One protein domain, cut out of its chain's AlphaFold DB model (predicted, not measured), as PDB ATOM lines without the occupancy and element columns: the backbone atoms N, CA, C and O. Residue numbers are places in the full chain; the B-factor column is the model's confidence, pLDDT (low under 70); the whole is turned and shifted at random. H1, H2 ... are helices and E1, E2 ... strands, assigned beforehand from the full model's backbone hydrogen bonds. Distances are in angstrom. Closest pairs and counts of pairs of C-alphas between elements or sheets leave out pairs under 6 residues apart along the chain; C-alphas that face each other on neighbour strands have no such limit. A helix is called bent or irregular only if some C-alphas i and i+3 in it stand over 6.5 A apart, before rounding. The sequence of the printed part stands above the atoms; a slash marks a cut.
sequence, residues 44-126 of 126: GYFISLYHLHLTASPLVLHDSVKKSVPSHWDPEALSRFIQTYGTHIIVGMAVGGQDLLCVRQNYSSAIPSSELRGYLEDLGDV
ATOM      1  N   GLY A  44     -36.378  13.584 -42.140       89.88
ATOM      2  CA  GLY A  44     -36.282  14.832 -41.405       89.88
ATOM      3  C   GLY A  44     -36.031  16.073 -42.236       89.88
ATOM      4  O   GLY A  44     -35.535  16.037 -43.365       89.88
ATOM      5  N   TYR A  45     -36.331  17.202 -41.607       90.31
ATOM      6  CA  TYR A  45     -36.186  18.531 -42.166       90.31
ATOM      7  C   TYR A  45     -35.094  19.308 -41.429       90.31
ATOM      8  O   TYR A  45     -35.095  19.409 -40.203       90.31
ATOM      9  N   PHE A  46     -34.156  19.884 -42.182       91.12
ATOM     10  CA  PHE A  46     -33.012  20.615 -41.635       91.12
ATOM     11  C   PHE A  46     -33.026  22.059 -42.125       91.12
ATOM     12  O   PHE A  46     -32.948  22.316 -43.326       91.12
ATOM     13  N   ILE A  47     -33.052  23.011 -41.194       94.19
ATOM     14  CA  ILE A  47     -32.945  24.440 -41.487       94.19
ATOM     15  C   ILE A  47     -31.600  24.934 -40.978       94.19
ATOM     16  O   ILE A  47     -31.291  24.827 -39.793       94.19
ATOM     17  N   SER A  48     -30.817  25.536 -41.869       94.88
ATOM     18  CA  SER A  48     -29.593  26.256 -41.510       94.88
ATOM     19  C   SER A  48     -29.882  27.753 -41.486       94.88
ATOM     20  O   SER A  48     -30.255  28.322 -42.507       94.88
ATOM     21  N   LEU A  49     -29.720  28.390 -40.328       96.19
ATOM     22  CA  LEU A  49     -29.897  29.836 -40.162       96.19
ATOM     23  C   LEU A  49     -28.587  30.589 -40.407       96.19
ATOM     24  O   LEU A  49     -28.590  31.668 -40.993       96.19
ATOM     25  N   TYR A  50     -27.464  30.025 -39.969       95.44
ATOM     26  CA  TYR A  50     -26.130  30.555 -40.241       95.44
ATOM     27  C   TYR A  50     -25.067  29.462 -40.136       95.44
ATOM     28  O   TYR A  50     -25.287  28.407 -39.544       95.44
ATOM     29  N   HIS A  51     -23.894  29.729 -40.705       94.69
ATOM     30  CA  HIS A  51     -22.752  28.822 -40.678       94.69
ATOM     31  C   HIS A  51     -21.625  29.418 -39.841       94.69
ATOM     32  O   HIS A  51     -21.265  30.584 -39.999       94.69
ATOM     33  N   LEU A  52     -21.061  28.604 -38.956       94.31
ATOM     34  CA  LEU A  52     -19.882  28.923 -38.165       94.31
ATOM     35  C   LEU A  52     -18.709  28.106 -38.687       94.31
ATOM     36  O   LEU A  52     -18.840  26.904 -38.908       94.31
ATOM     37  N   HIS A  53     -17.556  28.745 -38.838       93.06
ATOM     38  CA  HIS A  53     -16.309  28.089 -39.212       93.06
ATOM     39  C   HIS A  53     -15.178  28.614 -38.337       93.06
ATOM     40  O   HIS A  53     -15.048  29.822 -38.131       93.06
ATOM     41  N   LEU A  54     -14.344  27.708 -37.833       91.81
ATOM     42  CA  LEU A  54     -13.102  28.075 -37.168       91.81
ATOM     43  C   LEU A  54     -12.090  28.527 -38.216       91.81
ATOM     44  O   LEU A  54     -11.646  27.746 -39.052       91.81
ATOM     45  N   THR A  55     -11.727  29.804 -38.152       89.62
ATOM     46  CA  THR A  55     -10.751  30.435 -39.053       89.62
ATOM     47  C   THR A  55      -9.388  30.649 -38.397       89.62
ATOM     48  O   THR A  55      -8.418  30.972 -39.079       89.62
ATOM     49  N   ALA A  56      -9.297  30.479 -37.075       84.75
ATOM     50  CA  ALA A  56      -8.073  30.707 -36.319       84.75
ATOM     51  C   ALA A  56      -7.009  29.641 -36.624       84.75
ATOM     52  O   ALA A  56      -7.278  28.440 -36.577       84.75
ATOM     53  N   SER A  57      -5.781  30.094 -36.879       85.38
ATOM     54  CA  SER A  57      -4.603  29.241 -37.028       85.38
ATOM     55  C   SER A  57      -3.366  29.967 -36.472       85.38
ATOM     56  O   SER A  57      -3.065  31.064 -36.948       85.38
ATOM     57  N   PRO A  58      -2.655  29.410 -35.467       89.25
ATOM     58  CA  PRO A  58      -2.905  28.120 -34.820       89.25
ATOM     59  C   PRO A  58      -4.078  28.169 -33.826       89.25
ATOM     60  O   PRO A  58      -4.374  29.206 -33.232       89.25
ATOM     61  N   LEU A  59      -4.723  27.021 -33.606       90.19
ATOM     62  CA  LEU A  59      -5.705  26.865 -32.531       90.19
ATOM     63  C   LEU A  59      -4.997  26.837 -31.171       90.19
ATOM     64  O   LEU A  59      -3.989  26.150 -31.000       90.19
ATOM     65  N   VAL A  60      -5.548  27.552 -30.189       91.94
ATOM     66  CA  VAL A  60      -5.047  27.554 -28.809       91.94
ATOM     67  C   VAL A  60      -6.020  26.778 -27.930       91.94
ATOM     68  O   VAL A  60      -7.196  27.121 -27.840       91.94
ATOM     69  N   LEU A  61      -5.527  25.730 -27.263       92.00
ATOM     70  CA  LEU A  61      -6.334  24.966 -26.313       92.00
ATOM     71  C   LEU A  61      -6.654  25.807 -25.073       92.00
ATOM     72  O   LEU A  61      -5.784  26.504 -24.542       92.00
ATOM     73  N   HIS A  62      -7.881  25.676 -24.575       94.88
ATOM     74  CA  HIS A  62      -8.262  26.228 -23.281       94.88
ATOM     75  C   HIS A  62      -7.432  25.579 -22.159       94.88
ATOM     76  O   HIS A  62      -7.132  24.382 -22.209       94.88
ATOM     77  N   ASP A  63      -7.058  26.344 -21.132       97.19
ATOM     78  CA  ASP A  63      -6.130  25.860 -20.100       97.19
ATOM     79  C   ASP A  63      -6.683  24.687 -19.285       97.19
ATOM     80  O   ASP A  63      -5.909  23.852 -18.822       97.19
ATOM     81  N   SER A  64      -8.010  24.579 -19.147       95.94
ATOM     82  CA  SER A  64      -8.630  23.397 -18.534       95.94
ATOM     83  C   SER A  64      -8.360  22.129 -19.347       95.94
ATOM     84  O   SER A  64      -7.963  21.125 -18.769       95.94
ATOM     85  N   VAL A  65      -8.479  22.198 -20.678       96.00
ATOM     86  CA  VAL A  65      -8.223  21.063 -21.577       96.00
ATOM     87  C   VAL A  65      -6.765  20.642 -21.463       96.00
ATOM     88  O   VAL A  65      -6.494  19.470 -21.233       96.00
ATOM     89  N   LYS A  66      -5.826  21.599 -21.536       95.19
ATOM     90  CA  LYS A  66      -4.385  21.324 -21.392       95.19
ATOM     91  C   LYS A  66      -4.071  20.601 -20.082       95.19
ATOM     92  O   LYS A  66      -3.332  19.626 -20.090       95.19
ATOM     93  N   LYS A  67      -4.634  21.080 -18.966       95.94
ATOM     94  CA  LYS A  67      -4.418  20.505 -17.629       95.94
ATOM     95  C   LYS A  67      -5.042  19.120 -17.464       95.94
ATOM     96  O   LYS A  67      -4.571  18.354 -16.634       95.94
ATOM     97  N   SER A  68      -6.099  18.811 -18.212       96.44
ATOM     98  CA  SER A  68      -6.749  17.502 -18.167       96.44
ATOM     99  C   SER A  68      -6.034  16.425 -18.983       96.44
ATOM    100  O   SER A  68      -6.352  15.252 -18.803       96.44
ATOM    101  N   VAL A  69      -5.096  16.783 -19.867       95.06
ATOM    102  CA  VAL A  69      -4.312  15.794 -20.617       95.06
ATOM    103  C   VAL A  69      -3.348  15.084 -19.657       95.06
ATOM    104  O   VAL A  69      -2.539  15.756 -19.009       95.06
ATOM    105  N   PRO A  70      -3.387  13.743 -19.559       95.00
ATOM    106  CA  PRO A  70      -2.437  12.994 -18.744       95.00
ATOM    107  C   PRO A  70      -0.997  13.244 -19.206       95.00
ATOM    108  O   PRO A  70      -0.699  13.195 -20.398       95.00
ATOM    109  N   SER A  71      -0.084  13.488 -18.266       95.12
ATOM    110  CA  SER A  71       1.334  13.738 -18.572       95.12
ATOM    111  C   SER A  71       2.109  12.481 -18.982       95.12
ATOM    112  O   SER A  71       3.218  12.583 -19.498       95.12
ATOM    113  N   HIS A  72       1.529  11.302 -18.756       95.88
ATOM    114  CA  HIS A  72       2.094   9.995 -19.073       95.88
ATOM    115  C   HIS A  72       0.973   9.064 -19.545       95.88
ATOM    116  O   HIS A  72      -0.210   9.374 -19.399       95.88
ATOM    117  N   TRP A  73       1.342   7.910 -20.098       96.44
ATOM    118  CA  TRP A  73       0.371   6.899 -20.503       96.44
ATOM    119  C   TRP A  73      -0.366   6.318 -19.289       96.44
ATOM    120  O   TRP A  73       0.213   5.581 -18.493       96.44
ATOM    121  N   ASP A  74      -1.652   6.636 -19.185       97.25
ATOM    122  CA  ASP A  74      -2.588   6.093 -18.203       97.25
ATOM    123  C   ASP A  74      -3.912   5.791 -18.927       97.25
ATOM    124  O   ASP A  74      -4.645   6.725 -19.276       97.25
ATOM    125  N   PRO A  75      -4.227   4.507 -19.188       97.12
ATOM    126  CA  PRO A  75      -5.449   4.121 -19.890       97.12
ATOM    127  C   PRO A  75      -6.735   4.631 -19.233       97.12
ATOM    128  O   PRO A  75      -7.676   5.007 -19.933       97.12
ATOM    129  N   GLU A  76      -6.792   4.672 -17.901       96.94
ATOM    130  CA  GLU A  76      -7.986   5.088 -17.168       96.94
ATOM    131  C   GLU A  76      -8.176   6.606 -17.266       96.94
ATOM    132  O   GLU A  76      -9.276   7.090 -17.549       96.94
ATOM    133  N   ALA A  77      -7.095   7.375 -17.102       97.06
ATOM    134  CA  ALA A  77      -7.139   8.824 -17.261       97.06
ATOM    135  C   ALA A  77      -7.424   9.250 -18.711       97.06
ATOM    136  O   ALA A  77      -8.186  10.192 -18.925       97.06
ATOM    137  N   LEU A  78      -6.878   8.539 -19.703       96.38
ATOM    138  CA  LEU A  78      -7.182   8.773 -21.118       96.38
ATOM    139  C   LEU A  78      -8.647   8.464 -21.444       96.38
ATOM    140  O   LEU A  78      -9.299   9.258 -22.119       96.38
ATOM    141  N   SER A  79      -9.182   7.358 -20.920       94.81
ATOM    142  CA  SER A  79     -10.601   7.017 -21.063       94.81
ATOM    143  C   SER A  79     -11.497   8.128 -20.504       94.81
ATOM    144  O   SER A  79     -12.373   8.632 -21.209       94.81
ATOM    145  N   ARG A  80     -11.212   8.614 -19.288       95.50
ATOM    146  CA  ARG A  80     -11.927   9.757 -18.692       95.50
ATOM    147  C   ARG A  80     -11.797  11.040 -19.509       95.50
ATOM    148  O   ARG A  80     -12.774  11.775 -19.640       95.50
ATOM    149  N   PHE A  81     -10.614  11.326 -20.055       95.94
ATOM    150  CA  PHE A  81     -10.405  12.492 -20.914       95.94
ATOM    151  C   PHE A  81     -11.306  12.426 -22.151       95.94
ATOM    152  O   PHE A  81     -12.006  13.393 -22.440       95.94
ATOM    153  N   ILE A  82     -11.352  11.277 -22.831       92.44
ATOM    154  CA  ILE A  82     -12.200  11.060 -24.012       92.44
ATOM    155  C   ILE A  82     -13.685  11.158 -23.649       92.44
ATOM    156  O   ILE A  82     -14.450  11.776 -24.383       92.44
ATOM    157  N   GLN A  83     -14.102  10.607 -22.509       90.44
ATOM    158  CA  GLN A  83     -15.483  10.737 -22.029       90.44
ATOM    159  C   GLN A  83     -15.862  12.195 -21.729       90.44
ATOM    160  O   GLN A  83     -16.999  12.593 -21.960       90.44
ATOM    161  N   THR A  84     -14.914  12.995 -21.236       94.44
ATOM    162  CA  THR A  84     -15.153  14.393 -20.846       94.44
ATOM    163  C   THR A  84     -15.124  15.349 -22.038       94.44
ATOM    164  O   THR A  84     -15.961  16.242 -22.133       94.44
ATOM    165  N   TYR A  85     -14.150  15.192 -22.937       93.50
ATOM    166  CA  TYR A  85     -13.872  16.145 -24.019       93.50
ATOM    167  C   TYR A  85     -14.233  15.625 -25.415       93.50
ATOM    168  O   TYR A  85     -14.210  16.390 -26.377       93.50
ATOM    169  N   GLY A  86     -14.581  14.345 -25.543       89.06
ATOM    170  CA  GLY A  86     -14.876  13.699 -26.814       89.06
ATOM    171  C   GLY A  86     -13.627  13.274 -27.591       89.06
ATOM    172  O   GLY A  86     -12.506  13.252 -27.084       89.06
ATOM    173  N   THR A  87     -13.844  12.899 -28.851       85.69
ATOM    174  CA  THR A  87     -12.805  12.382 -29.763       85.69
ATOM    175  C   THR A  87     -12.484  13.323 -30.924       85.69
ATOM    176  O   THR A  87     -11.457  13.159 -31.573       85.69
ATOM    177  N   HIS A  88     -13.352  14.298 -31.201       86.75
ATOM    178  CA  HIS A  88     -13.265  15.195 -32.352       86.75
ATOM    179  C   HIS A  88     -13.549  16.635 -31.921       86.75
ATOM    180  O   HIS A  88     -14.264  16.868 -30.948       86.75
ATOM    181  N   ILE A  89     -13.029  17.599 -32.682       89.00
ATOM    182  CA  ILE A  89     -13.396  19.012 -32.558       89.00
ATOM    183  C   ILE A  89     -14.300  19.419 -33.721       89.00
ATOM    184  O   ILE A  89     -14.143  18.941 -34.845       89.00
ATOM    185  N   ILE A  90     -15.231  20.332 -33.463       90.06
ATOM    186  CA  ILE A  90     -16.063  20.934 -34.507       90.06
ATOM    187  C   ILE A  90     -15.230  22.027 -35.167       90.06
ATOM    188  O   ILE A  90     -14.860  22.967 -34.481       90.06
ATOM    189  N   VAL A  91     -14.934  21.916 -36.466       90.38
ATOM    190  CA  VAL A  91     -14.210  22.953 -37.245       90.38
ATOM    191  C   VAL A  91     -15.139  23.819 -38.097       90.38
ATOM    192  O   VAL A  91     -14.783  24.925 -38.504       90.38
ATOM    193  N   GLY A  92     -16.352  23.336 -38.341       91.81
ATOM    194  CA  GLY A  92     -17.418  24.075 -38.990       91.81
ATOM    195  C   GLY A  92     -18.760  23.432 -38.680       91.81
ATOM    196  O   GLY A  92     -18.840  22.215 -38.514       91.81
ATOM    197  N   MET A  93     -19.803  24.245 -38.571       92.88
ATOM    198  CA  MET A  93     -21.160  23.773 -38.325       92.88
ATOM    199  C   MET A  93     -22.195  24.727 -38.914       92.88
ATOM    200  O   MET A  93     -21.996  25.940 -38.946       92.88
ATOM    201  N   ALA A  94     -23.322  24.171 -39.343       92.12
ATOM    202  CA  ALA A  94     -24.541  24.942 -39.532       92.12
ATOM    203  C   ALA A  94     -25.277  25.035 -38.191       92.12
ATOM    204  O   ALA A  94     -25.367  24.048 -37.462       92.12
ATOM    205  N   VAL A  95     -25.798  26.214 -37.871       93.81
ATOM    206  CA  VAL A  95     -26.652  26.441 -36.707       93.81
ATOM    207  C   VAL A  95     -28.053  26.763 -37.196       93.81
ATOM    208  O   VAL A  95     -28.235  27.584 -38.095       93.81
ATOM    209  N   GLY A  96     -29.045  26.114 -36.601       94.25
ATOM    210  CA  GLY A  96     -30.445  26.279 -36.950       94.25
ATOM    211  C   GLY A  96     -31.302  25.243 -36.241       94.25
ATOM    212  O   GLY A  96     -31.093  24.995 -35.055       94.25
ATOM    213  N   GLY A  97     -32.253  24.657 -36.962       93.31
ATOM    214  CA  GLY A  97     -33.182  23.662 -36.434       93.31
ATOM    215  C   GLY A  97     -33.123  22.360 -37.221       93.31
ATOM    216  O   GLY A  97     -32.823  22.359 -38.416       93.31
ATOM    217  N   GLN A  98     -33.433  21.262 -36.545       92.44
ATOM    218  CA  GLN A  98     -33.689  19.974 -37.176       92.44
ATOM    219  C   GLN A  98     -34.968  19.390 -36.589       92.44
ATOM    220  O   GLN A  98     -35.171  19.466 -35.376       92.44
ATOM    221  N   ASP A  99     -35.789  18.816 -37.453       91.88
ATOM    222  CA  ASP A  99     -36.897  17.948 -37.082       91.88
ATOM    223  C   ASP A  99     -36.621  16.569 -37.678       91.88
ATOM    224  O   ASP A  99     -36.304  16.461 -38.865       91.88
ATOM    225  N   LEU A 100     -36.621  15.539 -36.837       92.06
ATOM    226  CA  LEU A 100     -36.153  14.205 -37.198       92.06
ATOM    227  C   LEU A 100     -37.106  13.145 -36.675       92.06
ATOM    228  O   LEU A 100     -37.284  12.985 -35.469       92.06
ATOM    229  N   LEU A 101     -37.612  12.343 -37.602       92.38
ATOM    230  CA  LEU A 101     -38.336  11.120 -37.325       92.38
ATOM    231  C   LEU A 101     -37.375   9.947 -37.524       92.38
ATOM    232  O   LEU A 101     -36.891   9.705 -38.628       92.38
ATOM    233  N   CYS A 102     -37.065   9.217 -36.457       92.44
ATOM    234  CA  CYS A 102     -36.156   8.075 -36.507       92.44
ATOM    235  C   CYS A 102     -36.882   6.796 -36.100       92.44
ATOM    236  O   CYS A 102     -37.566   6.742 -35.081       92.44
ATOM    237  N   VAL A 103     -36.701   5.741 -36.890       91.38
ATOM    238  CA  VAL A 103     -37.264   4.415 -36.654       91.38
ATOM    239  C   VAL A 103     -36.137   3.403 -36.534       91.38
ATOM    240  O   VAL A 103     -35.321   3.212 -37.444       91.38
ATOM    241  N   ARG A 104     -36.141   2.700 -35.404       92.19
ATOM    242  CA  ARG A 104     -35.329   1.513 -35.160       92.19
ATOM    243  C   ARG A 104     -36.246   0.299 -35.176       92.19
ATOM    244  O   ARG A 104     -37.009   0.070 -34.242       92.19
ATOM    245  N   GLN A 105     -36.197  -0.466 -36.262       92.62
ATOM    246  CA  GLN A 105     -37.017  -1.659 -36.412       92.62
ATOM    247  C   GLN A 105     -36.305  -2.868 -35.806       92.62
ATOM    248  O   GLN A 105     -35.192  -3.194 -36.222       92.62
ATOM    249  N   ASN A 106     -36.972  -3.573 -34.892       92.56
ATOM    250  CA  ASN A 106     -36.460  -4.822 -34.335       92.56
ATOM    251  C   ASN A 106     -36.801  -6.052 -35.196       92.56
ATOM    252  O   ASN A 106     -37.667  -6.000 -36.077       92.56
ATOM    253  N   TYR A 107     -36.142  -7.185 -34.946       91.25
ATOM    254  CA  TYR A 107     -36.404  -8.420 -35.701       91.25
ATOM    255  C   TYR A 107     -37.803  -9.002 -35.470       91.25
ATOM    256  O   TYR A 107     -38.326  -9.680 -36.354       91.25
ATOM    257  N   SER A 108     -38.429  -8.706 -34.328       92.50
ATOM    258  CA  SER A 108     -39.803  -9.135 -34.028       92.50
ATOM    259  C   SER A 108     -40.886  -8.370 -34.802       92.50
ATOM    260  O   SER A 108     -42.045  -8.775 -34.796       92.50
ATOM    261  N   SER A 109     -40.531  -7.262 -35.461       92.44
ATOM    262  CA  SER A 109     -41.481  -6.431 -36.195       92.44
ATOM    263  C   SER A 109     -42.075  -7.184 -37.388       92.44
ATOM    264  O   SER A 109     -41.351  -7.680 -38.257       92.44
ATOM    265  N   ALA A 110     -43.408  -7.202 -37.459       92.94
ATOM    266  CA  ALA A 110     -44.159  -7.766 -38.580       92.94
ATOM    267  C   ALA A 110     -44.092  -6.901 -39.853       92.94
ATOM    268  O   ALA A 110     -44.467  -7.370 -40.925       92.94
ATOM    269  N   ILE A 111     -43.606  -5.657 -39.753       91.44
ATOM    270  CA  ILE A 111     -43.549  -4.721 -40.878       91.44
ATOM    271  C   ILE A 111     -42.440  -5.163 -41.859       91.44
ATOM    272  O   ILE A 111     -41.281  -5.359 -41.460       91.44
ATOM    273  N   PRO A 112     -42.737  -5.330 -43.155       92.06
ATOM    274  CA  PRO A 112     -41.718  -5.583 -44.166       92.06
ATOM    275  C   PRO A 112     -40.753  -4.399 -44.319       92.06
ATOM    276  O   PRO A 112     -41.160  -3.240 -44.275       92.06
ATOM    277  N   SER A 113     -39.469  -4.669 -44.588       87.06
ATOM    278  CA  SER A 113     -38.469  -3.603 -44.791       87.06
ATOM    279  C   SER A 113     -38.834  -2.652 -45.943       87.06
ATOM    280  O   SER A 113     -38.438  -1.492 -45.923       87.06
ATOM    281  N   SER A 114     -39.581  -3.137 -46.942       89.56
ATOM    282  CA  SER A 114     -40.057  -2.350 -48.087       89.56
ATOM    283  C   SER A 114     -41.136  -1.329 -47.725       89.56
ATOM    284  O   SER A 114     -41.275  -0.338 -48.431       89.56
ATOM    285  N   GLU A 115     -41.889  -1.561 -46.648       92.12
ATOM    286  CA  GLU A 115     -42.988  -0.686 -46.219       92.12
ATOM    287  C   GLU A 115     -42.530   0.381 -45.224       92.12
ATOM    288  O   GLU A 115     -43.191   1.406 -45.093       92.12
ATOM    289  N   LEU A 116     -41.379   0.191 -44.564       90.50
ATOM    290  CA  LEU A 116     -40.848   1.130 -43.565       90.50
ATOM    291  C   LEU A 116     -40.795   2.577 -44.056       90.50
ATOM    292  O   LEU A 116     -41.043   3.491 -43.281       90.50
ATOM    293  N   ARG A 117     -40.460   2.778 -45.332       88.12
ATOM    294  CA  ARG A 117     -40.413   4.114 -45.919       88.12
ATOM    295  C   ARG A 117     -41.797   4.767 -45.960       88.12
ATOM    296  O   ARG A 117     -41.899   5.919 -45.575       88.12
ATOM    297  N   GLY A 118     -42.829   4.030 -46.372       89.44
ATOM    298  CA  GLY A 118     -44.199   4.549 -46.396       89.44
ATOM    299  C   GLY A 118     -44.682   4.919 -44.994       89.44
ATOM    300  O   GLY A 118     -45.201   6.004 -44.799       89.44
ATOM    301  N   TYR A 119     -44.378   4.087 -43.990       88.50
ATOM    302  CA  TYR A 119     -44.688   4.417 -42.594       88.50
ATOM    303  C   TYR A 119     -43.973   5.679 -42.088       88.50
ATOM    304  O   TYR A 119     -44.540   6.401 -41.275       88.50
ATOM    305  N   LEU A 120     -42.730   5.936 -42.518       89.12
ATOM    306  CA  LEU A 120     -42.034   7.183 -42.174       89.12
ATOM    307  C   LEU A 120     -42.705   8.396 -42.825       89.12
ATOM    308  O   LEU A 120     -42.883   9.405 -42.152       89.12
ATOM    309  N   GLU A 121     -43.075   8.281 -44.103       87.94
ATOM    310  CA  GLU A 121     -43.761   9.339 -44.856       87.94
ATOM    311  C   GLU A 121     -45.125   9.657 -44.205       87.94
ATOM    312  O   GLU A 121     -45.384  10.807 -43.859       87.94
ATOM    313  N   ASP A 122     -45.923   8.634 -43.880       87.62
ATOM    314  CA  ASP A 122     -47.218   8.787 -43.197       87.62
ATOM    315  C   ASP A 122     -47.096   9.445 -41.808       87.62
ATOM    316  O   ASP A 122     -47.994  10.162 -41.369       87.62
ATOM    317  N   LEU A 123     -45.998   9.186 -41.087       85.25
ATOM    318  CA  LEU A 123     -45.718   9.811 -39.789       85.25
ATOM    319  C   LEU A 123     -45.278  11.276 -39.922       85.25
ATOM    320  O   LEU A 123     -45.489  12.048 -38.990       85.25
ATOM    321  N   GLY A 124     -44.638  11.638 -41.037       79.56
ATOM    322  CA  GLY A 124     -44.162  12.993 -41.319       79.56
ATOM    323  C   GLY A 124     -45.230  13.929 -41.896       79.56
ATOM    324  O   GLY A 124     -45.104  15.141 -41.746       79.56
ATOM    325  N   ASP A 125     -46.281  13.383 -42.512       74.44
ATOM    326  CA  ASP A 125     -47.378  14.128 -43.154       74.44
ATOM    327  C   ASP A 125     -48.495  14.596 -42.183       74.44
ATOM    328  O   ASP A 125     -49.549  15.065 -42.630       74.44
ATOM    329  N   VAL A 126     -48.292  14.465 -40.863       57.00
ATOM    330  CA  VAL A 126     -49.260  14.860 -39.810       57.00
ATOM    331  C   VAL A 126     -49.256  16.363 -39.533       57.00
ATOM    332  O   VAL A 126     -48.164  16.944 -39.352       57.00
TER     333      VAL A 126
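This is residues 44 to 126 of the 126 residues of the protein "MACPF domain-containing protein" of Gossypium raimondii (UniProt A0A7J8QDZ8). A bent ribbon of two antiparallel strands, E1 - E2, makes an open arch, with H1 and H2 near one end and H3 near the other. Mixed in class, the 83 printed residues include E1, H1, H2, E2, H3 in that order. The whole is extended, with radius of gyration of the C-alphas 21.1 A and spans 54 by 36 by 17 A.

E1, residues 44 to 53, and E2, residues 92 to 106, are antiparallel, with N 47 and O 97 within hydrogen-bond range at 2.9 A. E1 bends by 71 degrees, E2 by 93. H3, residues 116 to 124, comes closest to E2 at C-alphas 120 and 101, 7.3 A apart. H1, residues 63 to 68, and H2, residues 75 to 85, are close but not clearly touching, with C-alphas 68 and 81 closest at 6.8 A. Every helix O i to N i+4 pair is within hydrogen-bond range.

E1 begins at C-alpha 44 (-36.282, 14.832, -41.405). E2, 34.9 A long, ends at C-alpha 106 (-36.460, -4.822, -34.335).

C-alphas 72 and 126 are farthest apart, 55.6 A. The printed part has no cut; residue 126 alone has pLDDT under 70.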